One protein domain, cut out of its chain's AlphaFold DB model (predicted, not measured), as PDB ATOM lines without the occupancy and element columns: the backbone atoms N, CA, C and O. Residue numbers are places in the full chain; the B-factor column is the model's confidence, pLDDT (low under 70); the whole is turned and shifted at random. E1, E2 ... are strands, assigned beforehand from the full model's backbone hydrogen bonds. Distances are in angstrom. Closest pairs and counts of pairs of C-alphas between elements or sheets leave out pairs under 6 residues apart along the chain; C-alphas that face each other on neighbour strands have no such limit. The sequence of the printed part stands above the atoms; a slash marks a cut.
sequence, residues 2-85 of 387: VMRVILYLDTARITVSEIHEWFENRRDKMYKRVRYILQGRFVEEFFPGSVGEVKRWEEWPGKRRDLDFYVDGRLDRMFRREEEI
ATOM      1  N   VAL A   2      56.897   2.605 -52.544       92.19
ATOM      2  CA  VAL A   2      57.070   3.684 -53.540       92.19
ATOM      3  C   VAL A   2      56.882   5.082 -52.954       92.19
ATOM      4  O   VAL A   2      57.528   6.026 -53.396       92.19
ATOM      5  N   MET A   3      56.044   5.230 -51.926       93.38
ATOM      6  CA  MET A   3      55.800   6.520 -51.279       93.38
ATOM      7  C   MET A   3      55.493   6.326 -49.798       93.38
ATOM      8  O   MET A   3      54.830   5.362 -49.415       93.38
ATOM      9  N   ARG A   4      55.947   7.271 -48.970       95.69
ATOM     10  CA  ARG A   4      55.597   7.358 -47.552       95.69
ATOM     11  C   ARG A   4      55.323   8.807 -47.167       95.69
ATOM     12  O   ARG A   4      56.155   9.675 -47.409       95.69
ATOM     13  N   VAL A   5      54.176   9.052 -46.542       96.81
ATOM     14  CA  VAL A   5      53.766  10.355 -46.006       96.81
ATOM     15  C   VAL A   5      53.521  10.209 -44.511       96.81
ATOM     16  O   VAL A   5      52.812   9.306 -44.076       96.81
ATOM     17  N   ILE A   6      54.118  11.097 -43.717       95.88
ATOM     18  CA  ILE A   6      53.938  11.139 -42.263       95.88
ATOM     19  C   ILE A   6      53.211  12.434 -41.917       95.88
ATOM     20  O   ILE A   6      53.686  13.522 -42.246       95.88
ATOM     21  N   LEU A   7      52.061  12.306 -41.260       94.88
ATOM     22  CA  LEU A   7      51.279  13.427 -40.754       94.88
ATOM     23  C   LEU A   7      51.573  13.615 -39.269       94.88
ATOM     24  O   LEU A   7      51.520  12.663 -38.490       94.88
ATOM     25  N   TYR A   8      51.849  14.856 -38.888       95.31
ATOM     26  CA  TYR A   8      52.121  15.259 -37.512       95.31
ATOM     27  C   TYR A   8      50.991  16.152 -37.004       95.31
ATOM     28  O   TYR A   8      50.424  16.921 -37.778       95.31
ATOM     29  N   LEU A   9      50.667  16.056 -35.713       93.62
ATOM     30  CA  LEU A   9      49.694  16.959 -35.082       93.62
ATOM     31  C   LEU A   9      50.264  18.356 -34.833       93.62
ATOM     32  O   LEU A   9      49.518  19.331 -34.771       93.62
ATOM     33  N   ASP A  10      51.578  18.444 -34.651       91.94
ATOM     34  CA  ASP A  10      52.280  19.669 -34.306       91.94
ATOM     35  C   ASP A  10      53.170  20.154 -35.458       91.94
ATOM     36  O   ASP A  10      53.646  19.397 -36.308       91.94
ATOM     37  N   THR A  11      53.420  21.461 -35.479       92.06
ATOM     38  CA  THR A  11      54.347  22.079 -36.437       92.06
ATOM     39  C   THR A  11      55.799  21.677 -36.166       92.06
ATOM     40  O   THR A  11      56.622  21.711 -37.081       92.06
ATOM     41  N   ALA A  12      56.103  21.258 -34.932       93.62
ATOM     42  CA  ALA A  12      57.416  20.788 -34.496       93.62
ATOM     43  C   ALA A  12      57.771  19.375 -35.004       93.62
ATOM     44  O   ALA A  12      58.936  18.990 -34.929       93.62
ATOM     45  N   ARG A  13      56.801  18.628 -35.553       91.62
ATOM     46  CA  ARG A  13      56.943  17.253 -36.062       91.62
ATOM     47  C   ARG A  13      57.399  16.240 -35.006       91.62
ATOM     48  O   ARG A  13      58.197  15.349 -35.288       91.62
ATOM     49  N   ILE A  14      56.884  16.375 -33.791       90.44
ATOM     50  CA  ILE A  14      57.176  15.486 -32.660       90.44
ATOM     51  C   ILE A  14      56.098  14.409 -32.572       90.44
ATOM     52  O   ILE A  14      56.395  13.217 -32.495       90.44
ATOM     53  N   THR A  15      54.834  14.821 -32.625       90.81
ATOM     54  CA  THR A  15      53.703  13.918 -32.412       90.81
ATOM     55  C   THR A  15      53.202  13.365 -33.742       90.81
ATOM     56  O   THR A  15      52.463  14.039 -34.465       90.81
ATOM     57  N   VAL A  16      53.593  12.131 -34.077       93.62
ATOM     58  CA  VAL A  16      53.101  11.436 -35.280       93.62
ATOM     59  C   VAL A  16      51.625  11.081 -35.106       93.62
ATOM     60  O   VAL A  16      51.258  10.347 -34.191       93.62
ATOM     61  N   SER A  17      50.789  11.575 -36.014       93.19
ATOM     62  CA  SER A  17      49.363  11.251 -36.083       93.19
ATOM     63  C   SER A  17      49.137  10.011 -36.942       93.19
ATOM     64  O   SER A  17      48.576   9.010 -36.487       93.19
ATOM     65  N   GLU A  18      49.607  10.069 -38.190       95.75
ATOM     66  CA  GLU A  18      49.340   9.051 -39.200       95.75
ATOM     67  C   GLU A  18      50.568   8.792 -40.065       95.75
ATOM     68  O   GLU A  18      51.357   9.694 -40.349       95.75
ATOM     69  N   ILE A  19      50.708   7.553 -40.522       95.06
ATOM     70  CA  ILE A  19      51.725   7.156 -41.492       95.06
ATOM     71  C   ILE A  19      51.005   6.483 -42.650       95.06
ATOM     72  O   ILE A  19      50.389   5.439 -42.459       95.06
ATOM     73  N   HIS A  20      51.096   7.075 -43.834       97.94
ATOM     74  CA  HIS A  20      50.545   6.539 -45.073       97.94
ATOM     75  C   HIS A  20      51.689   6.004 -45.923       97.94
ATOM     76  O   HIS A  20      52.675   6.703 -46.159       97.94
ATOM     77  N   GLU A  21      51.572   4.766 -46.368       95.44
ATOM     78  CA  GLU A  21      52.568   4.063 -47.166       95.44
ATOM     79  C   GLU A  21      51.884   3.476 -48.393       95.44
ATOM     80  O   GLU A  21      50.834   2.843 -48.279       95.44
ATOM     81  N   TRP A  22      52.496   3.676 -49.556       96.62
ATOM     82  CA  TRP A  22      52.053   3.102 -50.818       96.62
ATOM     83  C   TRP A  22      53.099   2.134 -51.344       96.62
ATOM     84  O   TRP A  22      54.317   2.348 -51.230       96.62
ATOM     85  N   PHE A  23      52.608   1.059 -51.939       92.25
ATOM     86  CA  PHE A  23      53.415  -0.035 -52.435       92.25
ATOM     87  C   PHE A  23      52.994  -0.396 -53.853       92.25
ATOM     88  O   PHE A  23      51.821  -0.329 -54.207       92.25
ATOM     89  N   GLU A  24      53.971  -0.833 -54.630       90.06
ATOM     90  CA  GLU A  24      53.774  -1.437 -55.939       90.06
ATOM     91  C   GLU A  24      54.479  -2.792 -55.942       90.06
ATOM     92  O   GLU A  24      55.436  -2.993 -55.187       90.06
ATOM     93  N   ASN A  25      53.985  -3.713 -56.769       85.00
ATOM     94  CA  ASN A  25      54.585  -5.029 -57.013       85.00
ATOM     95  C   ASN A  25      54.823  -5.882 -55.753       85.00
ATOM     96  O   ASN A  25      55.722  -6.717 -55.728       85.00
ATOM     97  N   ARG A  26      54.012  -5.715 -54.699       86.19
ATOM     98  CA  ARG A  26      54.039  -6.649 -53.569       86.19
ATOM     99  C   ARG A  26      53.386  -7.977 -53.949       86.19
ATOM    100  O   ARG A  26      52.283  -7.995 -54.505       86.19
ATOM    101  N   ARG A  27      54.032  -9.079 -53.561       85.19
ATOM    102  CA  ARG A  27      53.551 -10.454 -53.767       85.19
ATOM    103  C   ARG A  27      52.161 -10.689 -53.174       85.19
ATOM    104  O   ARG A  27      51.310 -11.314 -53.800       85.19
ATOM    105  N   ASP A  28      51.919 -10.125 -51.994       89.56
ATOM    106  CA  ASP A  28      50.650 -10.212 -51.262       89.56
ATOM    107  C   ASP A  28      49.556  -9.264 -51.785       89.56
ATOM    108  O   ASP A  28      48.448  -9.258 -51.250       89.56
ATOM    109  N   LYS A  29      49.847  -8.481 -52.834       93.25
ATOM    110  CA  LYS A  29      48.943  -7.504 -53.465       93.25
ATOM    111  C   LYS A  29      48.547  -6.315 -52.586       93.25
ATOM    112  O   LYS A  29      47.644  -5.568 -52.972       93.25
ATOM    113  N   MET A  30      49.215  -6.087 -51.452       94.81
ATOM    114  CA  MET A  30      49.005  -4.873 -50.657       94.81
ATOM    115  C   MET A  30      49.539  -3.663 -51.422       94.81
ATOM    116  O   MET A  30      50.691  -3.658 -51.855       94.81
ATOM    117  N   TYR A  31      48.727  -2.620 -51.569       95.50
ATOM    118  CA  TYR A  31      49.140  -1.396 -52.267       95.50
ATOM    119  C   TYR A  31      49.117  -0.161 -51.376       95.50
ATOM    120  O   TYR A  31      49.738   0.849 -51.708       95.50
ATOM    121  N   LYS A  32      48.443  -0.231 -50.225       96.81
ATOM    122  CA  LYS A  32      48.381   0.872 -49.275       96.81
ATOM    123  C   LYS A  32      48.323   0.361 -47.845       96.81
ATOM    124  O   LYS A  32      47.571  -0.562 -47.545       96.81
ATOM    125  N   ARG A  33      49.071   1.014 -46.961       96.56
ATOM    126  CA  ARG A  33      48.985   0.866 -45.506       96.56
ATOM    127  C   ARG A  33      48.846   2.245 -44.881       96.56
ATOM    128  O   ARG A  33      49.598   3.158 -45.206       96.56
ATOM    129  N   VAL A  34      47.908   2.390 -43.956       97.75
ATOM    130  CA  VAL A  34      47.732   3.591 -43.141       97.75
ATOM    131  C   VAL A  34      47.784   3.192 -41.677       97.75
ATOM    132  O   VAL A  34      46.976   2.386 -41.223       97.75
ATOM    133  N   ARG A  35      48.724   3.752 -40.922       96.19
ATOM    134  CA  ARG A  35      48.851   3.534 -39.476       96.19
ATOM    135  C   ARG A  35      48.374   4.774 -38.741       96.19
ATOM    136  O   ARG A  35      48.964   5.837 -38.908       96.19
ATOM    137  N   TYR A  36      47.344   4.626 -37.918       94.56
ATOM    138  CA  TYR A  36      46.813   5.678 -37.056       94.56
ATOM    139  C   TYR A  36      47.429   5.510 -35.667       94.56
ATOM    140  O   TYR A  36      46.906   4.771 -34.829       94.56
ATOM    141  N   ILE A  37      48.566   6.170 -35.432       91.88
ATOM    142  CA  ILE A  37      49.424   5.925 -34.261       91.88
ATOM    143  C   ILE A  37      48.671   6.188 -32.956       91.88
ATOM    144  O   ILE A  37      48.664   5.346 -32.063       91.88
ATOM    145  N   LEU A  38      47.956   7.310 -32.881       90.25
ATOM    146  CA  LEU A  38      47.210   7.713 -31.683       90.25
ATOM    147  C   LEU A  38      45.998   6.822 -31.389       90.25
ATOM    148  O   LEU A  38      45.524   6.773 -30.259       90.25
ATOM    149  N   GLN A  39      45.486   6.123 -32.403       91.81
ATOM    150  CA  GLN A  39      44.336   5.226 -32.280       91.81
ATOM    151  C   GLN A  39      44.764   3.766 -32.067       91.81
ATOM    152  O   GLN A  39      43.906   2.916 -31.832       91.81
ATOM    153  N   GLY A  40      46.065   3.462 -32.172       91.69
ATOM    154  CA  GLY A  40      46.591   2.102 -32.048       91.69
ATOM    155  C   GLY A  40      46.022   1.137 -33.091       91.69
ATOM    156  O   GLY A  40      45.849  -0.040 -32.789       91.69
ATOM    157  N   ARG A  41      45.689   1.629 -34.292       95.62
ATOM    158  CA  ARG A  41      45.133   0.813 -35.380       95.62
ATOM    159  C   ARG A  41      45.852   1.039 -36.693       95.62
ATOM    160  O   ARG A  41      46.468   2.087 -36.910       95.62
ATOM    161  N   PHE A  42      45.698   0.095 -37.605       96.12
ATOM    162  CA  PHE A  42      46.125   0.265 -38.984       96.12
ATOM    163  C   PHE A  42      45.072  -0.249 -39.960       96.12
ATOM    164  O   PHE A  42      44.233  -1.075 -39.610       96.12
ATOM    165  N   VAL A  43      45.127   0.275 -41.181       98.12
ATOM    166  CA  VAL A  43      44.299  -0.132 -42.313       98.12
ATOM    167  C   VAL A  43      45.216  -0.475 -43.475       98.12
ATOM    168  O   VAL A  43      46.093   0.311 -43.825       98.12
ATOM    169  N   GLU A  44      45.001  -1.626 -44.083       97.38
ATOM    170  CA  GLU A  44      45.698  -2.096 -45.274       97.38
ATOM    171  C   GLU A  44      44.684  -2.352 -46.383       97.38
ATOM    172  O   GLU A  44      43.594  -2.870 -46.138       97.38
ATOM    173  N   GLU A  45      45.038  -1.974 -47.606       98.12
ATOM    174  CA  GLU A  45      44.209  -2.174 -48.791       98.12
ATOM    175  C   GLU A  45      44.975  -2.993 -49.831       98.12
ATOM    176  O   GLU A  45      46.182  -2.811 -50.040       98.12
ATOM    177  N   PHE A  46      44.249  -3.901 -50.483       97.44
ATOM    178  CA  PHE A  46      44.803  -4.921 -51.364       97.44
ATOM    179  C   PHE A  46      44.068  -4.957 -52.706       97.44
ATOM    180  O   PHE A  46      42.864  -4.679 -52.798       97.44
ATOM    181  N   PHE A  47      44.791  -5.315 -53.763       96.44
ATOM    182  CA  PHE A  47      44.188  -5.590 -55.064       96.44
ATOM    183  C   PHE A  47      43.473  -6.957 -55.083       96.44
ATOM    184  O   PHE A  47      43.777  -7.808 -54.243       96.44
ATOM    185  N   PRO A  48      42.542  -7.186 -56.031       95.94
ATOM    186  CA  PRO A  48      41.948  -8.507 -56.258       95.94
ATOM    187  C   PRO A  48      43.007  -9.599 -56.481       95.94
ATOM    188  O   PRO A  48      44.073  -9.319 -57.039       95.94
ATOM    189  N   GLY A  49      42.719 -10.839 -56.067       91.75
ATOM    190  CA  GLY A  49      43.689 -11.941 -56.111       91.75
ATOM    191  C   GLY A  49      44.687 -11.957 -54.946       91.75
ATOM    192  O   GLY A  49      45.684 -12.679 -54.991       91.75
ATOM    193  N   SER A  50      44.458 -11.141 -53.915       94.00
ATOM    194  CA  SER A  50      45.177 -11.221 -52.641       94.00
ATOM    195  C   SER A  50      44.854 -12.531 -51.908       94.00
ATOM    196  O   SER A  50      43.891 -13.236 -52.220       94.00
ATOM    197  N   VAL A  51      45.647 -12.877 -50.892       92.81
ATOM    198  CA  VAL A  51      45.408 -14.099 -50.113       92.81
ATOM    199  C   VAL A  51      44.033 -14.056 -49.453       92.81
ATOM    200  O   VAL A  51      43.736 -13.180 -48.646       92.81
ATOM    201  N   GLY A  52      43.190 -15.029 -49.804       93.19
ATOM    202  CA  GLY A  52      41.811 -15.096 -49.326       93.19
ATOM    203  C   GLY A  52      40.896 -14.002 -49.883       93.19
ATOM    204  O   GLY A  52      39.825 -13.797 -49.315       93.19
ATOM    205  N   GLU A  53      41.288 -13.308 -50.956       96.62
ATOM    206  CA  GLU A  53      40.524 -12.215 -51.575       96.62
ATOM    207  C   GLU A  53      40.218 -11.067 -50.604       96.62
ATOM    208  O   GLU A  53      39.164 -10.428 -50.664       96.62
ATOM    209  N   VAL A  54      41.132 -10.806 -49.667       97.50
ATOM    210  CA  VAL A  54      41.049  -9.650 -48.772       97.50
ATOM    211  C   VAL A  54      41.123  -8.379 -49.611       97.50
ATOM    212  O   VAL A  54      42.048  -8.184 -50.392       97.50
ATOM    213  N   LYS A  55      40.153  -7.491 -49.438       97.94
ATOM    214  CA  LYS A  55      40.125  -6.163 -50.055       97.94
ATOM    215  C   LYS A  55      40.684  -5.113 -49.111       97.94
ATOM    216  O   LYS A  55      41.486  -4.270 -49.513       97.94
ATOM    217  N   ARG A  56      40.240  -5.161 -47.857       98.44
ATOM    218  CA  ARG A  56      40.628  -4.229 -46.804       98.44
ATOM    219  C   ARG A  56      40.801  -4.991 -45.505       98.44
ATOM    220  O   ARG A  56      39.959  -5.813 -45.163       98.44
ATOM    221  N   TRP A  57      41.872  -4.683 -44.794       98.12
ATOM    222  CA  TRP A  57      42.183  -5.223 -43.482       98.12
ATOM    223  C   TRP A  57      42.345  -4.074 -42.505       98.12
ATOM    224  O   TRP A  57      43.196  -3.211 -42.695       98.12
ATOM    225  N   GLU A  58      41.544  -4.052 -41.457       97.94
ATOM    226  CA  GLU A  58      41.636  -3.068 -40.394       97.94
ATOM    227  C   GLU A  58      41.820  -3.780 -39.061       97.94
ATOM    228  O   GLU A  58      41.066  -4.685 -38.718       97.94
ATOM    229  N   GLU A  59      42.846  -3.401 -38.308       95.62
ATOM    230  CA  GLU A  59      43.202  -4.117 -37.088       95.62
ATOM    231  C   GLU A  59      43.588  -3.167 -35.959       95.62
ATOM    232  O   GLU A  59      44.392  -2.246 -36.122       95.62
ATOM    233  N   TRP A  60      43.016  -3.459 -34.793       95.62
ATOM    234  CA  TRP A  60      43.434  -3.000 -33.480       95.62
ATOM    235  C   TRP A  60      44.149  -4.179 -32.820       95.62
ATOM    236  O   TRP A  60      43.471  -5.090 -32.325       95.62
ATOM    237  N   PRO A  61      45.494  -4.209 -32.834       89.62
ATOM    238  CA  PRO A  61      46.265  -5.360 -32.380       89.62
ATOM    239  C   PRO A  61      45.814  -5.865 -31.007       89.62
ATOM    240  O   PRO A  61      45.685  -5.095 -30.056       89.62
ATOM    241  N   GLY A  62      45.539  -7.168 -30.921       87.19
ATOM    242  CA  GLY A  62      45.101  -7.834 -29.691       87.19
ATOM    243  C   GLY A  62      43.661  -7.542 -29.250       87.19
ATOM    244  O   GLY A  62      43.229  -8.105 -28.249       87.19
ATOM    245  N   LYS A  63      42.905  -6.704 -29.973       91.81
ATOM    246  CA  LYS A  63      41.529  -6.328 -29.612       91.81
ATOM    247  C   LYS A  63      40.497  -6.685 -30.677       91.81
ATOM    248  O   LYS A  63      39.502  -7.333 -30.366       91.81
ATOM    249  N   ARG A  64      40.679  -6.205 -31.906       95.12
ATOM    250  CA  ARG A  64      39.666  -6.317 -32.964       95.12
ATOM    251  C   ARG A  64      40.311  -6.381 -34.335       95.12
ATOM    252  O   ARG A  64      41.310  -5.703 -34.572       95.12
ATOM    253  N   ARG A  65      39.697  -7.128 -35.245       95.62
ATOM    254  CA  ARG A  65      40.053  -7.137 -36.658       95.62
ATOM    255  C   ARG A  65      38.806  -7.142 -37.527       95.62
ATOM    256  O   ARG A  65      37.938  -7.988 -37.347       95.62
ATOM    257  N   ASP A  66      38.776  -6.254 -38.506       98.06
ATOM    258  CA  ASP A  66      37.727  -6.161 -39.509       98.06
ATOM    259  C   ASP A  66      38.340  -6.391 -40.889       98.06
ATOM    260  O   ASP A  66      39.357  -5.796 -41.244       98.06
ATOM    261  N   LEU A  67      37.729  -7.270 -41.674       98.06
ATOM    262  CA  LEU A  67      38.150  -7.580 -43.030       98.06
ATOM    263  C   LEU A  67      36.967  -7.417 -43.971       98.06
ATOM    264  O   LEU A  67      35.917  -8.021 -43.757       98.06
ATOM    265  N   ASP A  68      37.171  -6.669 -45.048       98.44
ATOM    266  CA  ASP A  68      36.280  -6.672 -46.203       98.44
ATOM    267  C   ASP A  68      36.934  -7.499 -47.323       98.44
ATOM    268  O   ASP A  68      38.153  -7.441 -47.513       98.44
ATOM    269  N   PHE A  69      36.138  -8.242 -48.091       98.31
ATOM    270  CA  PHE A  69      36.605  -9.159 -49.138       98.31
ATOM    271  C   PHE A  69      36.050  -8.805 -50.521       98.31
ATOM    272  O   PHE A  69      34.972  -8.218 -50.651       98.31
ATOM    273  N   TYR A  70      36.760  -9.220 -51.571       97.19
ATOM    274  CA  TYR A  70      36.211  -9.290 -52.923       97.19
ATOM    275  C   TYR A  70      35.305 -10.521 -53.043       97.19
ATOM    276  O   TYR A  70      35.768 -11.654 -53.138       97.19
ATOM    277  N   VAL A  71      33.991 -10.290 -53.033       95.50
ATOM    278  CA  VAL A  71      32.961 -11.347 -52.974       95.50
ATOM    279  C   VAL A  71      33.052 -12.331 -54.135       95.50
ATOM    280  O   VAL A  71      32.861 -13.528 -53.942       95.50
ATOM    281  N   ASP A  72      33.349 -11.839 -55.336       92.12
ATOM    282  CA  ASP A  72      33.348 -12.658 -56.551       92.12
ATOM    283  C   ASP A  72      34.508 -13.657 -56.607       92.12
ATOM    284  O   ASP A  72      34.379 -14.703 -57.235       92.12
ATOM    285  N   GLY A  73      35.613 -13.382 -55.909       90.12
ATOM    286  CA  GLY A  73      36.733 -14.319 -55.796       90.12
ATOM    287  C   GLY A  73      36.526 -15.400 -54.726       90.12
ATOM    288  O   GLY A  73      37.352 -16.302 -54.592       90.12
ATOM    289  N   ARG A  74      35.434 -15.339 -53.948       92.06
ATOM    290  CA  ARG A  74      35.185 -16.248 -52.824       92.06
ATOM    291  C   ARG A  74      34.006 -17.180 -53.070       92.06
ATOM    292  O   ARG A  74      32.876 -16.747 -53.282       92.06
ATOM    293  N   LEU A  75      34.246 -18.481 -52.900       91.75
ATOM    294  CA  LEU A  75      33.208 -19.516 -52.999       91.75
ATOM    295  C   LEU A  75      32.138 -19.404 -51.903       91.75
ATOM    296  O   LEU A  75      30.981 -19.739 -52.129       91.75
ATOM    297  N   ASP A  76      32.510 -18.931 -50.711       92.50
ATOM    298  CA  ASP A  76      31.580 -18.770 -49.586       92.50
ATOM    299  C   ASP A  76      30.724 -17.497 -49.673       92.50
ATOM    300  O   ASP A  76      29.802 -17.335 -48.867       92.50
ATOM    301  N   ARG A  77      31.028 -16.620 -50.642       95.75
ATOM    302  CA  ARG A  77      30.399 -15.313 -50.871       95.75
ATOM    303  C   ARG A  77      30.414 -14.393 -49.642       95.75
ATOM    304  O   ARG A  77      29.548 -13.529 -49.488       95.75
ATOM    305  N   MET A  78      31.387 -14.580 -48.747       97.62
ATOM    306  CA  MET A  78      31.591 -13.701 -47.599       97.62
ATOM    307  C   MET A  78      32.197 -12.382 -48.076       97.62
ATOM    308  O   MET A  78      33.227 -12.383 -48.743       97.62
ATOM    309  N   PHE A  79      31.575 -11.257 -47.730       97.88
ATOM    310  CA  PHE A  79      32.072  -9.930 -48.109       97.88
ATOM    311  C   PHE A  79      32.674  -9.163 -46.939       97.88
ATOM    312  O   PHE A  79      33.454  -8.241 -47.161       97.88
ATOM    313  N   ARG A  80      32.332  -9.540 -45.703       98.38
ATOM    314  CA  ARG A  80      32.848  -8.898 -44.495       98.38
ATOM    315  C   ARG A  80      32.951  -9.884 -43.344       98.38
ATOM    316  O   ARG A  80      32.032 -10.675 -43.126       98.38
ATOM    317  N   ARG A  81      34.042  -9.801 -42.587       98.31
ATOM    318  CA  ARG A  81      34.233 -10.484 -41.306       98.31
ATOM    319  C   ARG A  81      34.713  -9.482 -40.269       98.31
ATOM    320  O   ARG A  81      35.662  -8.753 -40.523       98.31
ATOM    321  N   GLU A  82      34.099  -9.488 -39.101       98.12
ATOM    322  CA  GLU A  82      34.509  -8.693 -37.946       98.12
ATOM    323  C   GLU A  82      34.795  -9.642 -36.789       98.12
ATOM    324  O   GLU A  82      34.012 -10.549 -36.511       98.12
ATOM    325  N   GLU A  83      35.919  -9.457 -36.122       95.88
ATOM    326  CA  GLU A  83      36.373 -10.318 -35.042       95.88
ATOM    327  C   GLU A  83      36.781  -9.461 -33.847       95.88
ATOM    328  O   GLU A  83      37.807  -8.786 -33.863       95.88
ATOM    329  N   GLU A  84      35.962  -9.494 -32.800       95.50
ATOM    330  CA  GLU A  84      36.311  -9.048 -31.456       95.50
ATOM    331  C   GLU A  84      37.069 -10.198 -30.793       95.50
ATOM    332  O   GLU A  84      36.483 -11.224 -30.430       95.50
ATOM    333  N   ILE A  85      38.392 -10.056 -30.710       91.75
ATOM    334  CA  ILE A  85      39.305 -11.156 -30.397       91.75
ATOM    335  C   ILE A  85      38.938 -11.762 -29.038       91.75
ATOM    336  O   ILE A  85      38.983 -11.094 -28.007       91.75
TER     337      ILE A  85
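Overview. This is residues 2 to 85 of the 387 residues of the protein "Drc7 protein" of Symbiodinium microadriaticum (UniProt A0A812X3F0). A single flat sheet of seven strands makes the domain, the strands side by side in a row and both faces bare of any named helix. It is a meander, each strand the antiparallel neighbour of the one before, and the row of strands makes the longest axis, with loops along its two rims. The printed part has 84 residues with no named helix and seven named strands, E1 to E7 along the chain, which is also their order across the sheet; the class is all strand, with 46 residues in named elements. The whole is loose, with a radius of gyration of the C-alphas of 14.7 A, and spans 50 by 32 by 14 A.

Arrangement. Begin with E1, residues 3 to 8, an edge strand, and look beside it for E2, residues 16 to 22, antiparallel at 168 degrees between directions; N 5 and O 20 are 2.8 A apart, within hydrogen-bond range. E3, residues 30 to 36, is antiparallel to E2 at 179 degrees, and there you find N 21 and O 33 at 2.8 A. Next comes E4, residues 41 to 46, antiparallel to E3 at 166 degrees, with N 34 and O 43 at 2.8 A. E5, residues 54 to 60, is antiparallel to E4 at 172 degrees, with N 44 and O 57 at 2.8 A. E6, residues 64 to 69, is antiparallel to E5 at 171 degrees, with N 58 and O 66 at 2.8 A. E7, residues 78 to 84, is the other edge strand, antiparallel to E6 at 177 degrees, with N 67 and O 81 at 2.8 A. Each strand forms a hairpin with the next. Strands three or more places from each other in the row are apart, for instance E1 and E4, and E4 and E7. From edge to edge the strands' lines turn by 41 degrees; the sheet is twisted, its C-alphas lying up to 4.3 A off their best plane.

Along the chain. Find C-alpha 3 at (55.800, 6.520, -51.279); from there E1 runs 16.7 A to C-alpha 8. E2 covers 17.7 A and E3 17.4 A. E4 starts at C-alpha 41, (45.133, 0.813, -35.380), and runs 17.0 A; its centre is 0.5 A from the mean of the C-alphas. E5 covers 16.8 A and E6 16.7 A. E7 runs 17.5 A and ends at C-alpha 84, (36.311, -9.048, -31.456).

Size, cuts and confidence. Look for the two C-alphas farthest apart at Ala 12 and Leu 75, 50.5 A. The links E3 to E4 and E5 to E6 are tight, the other four short, and no link is long. The printed part has no cut. The mean pLDDT of the printed part is 94.4, and no printed residue is under 70.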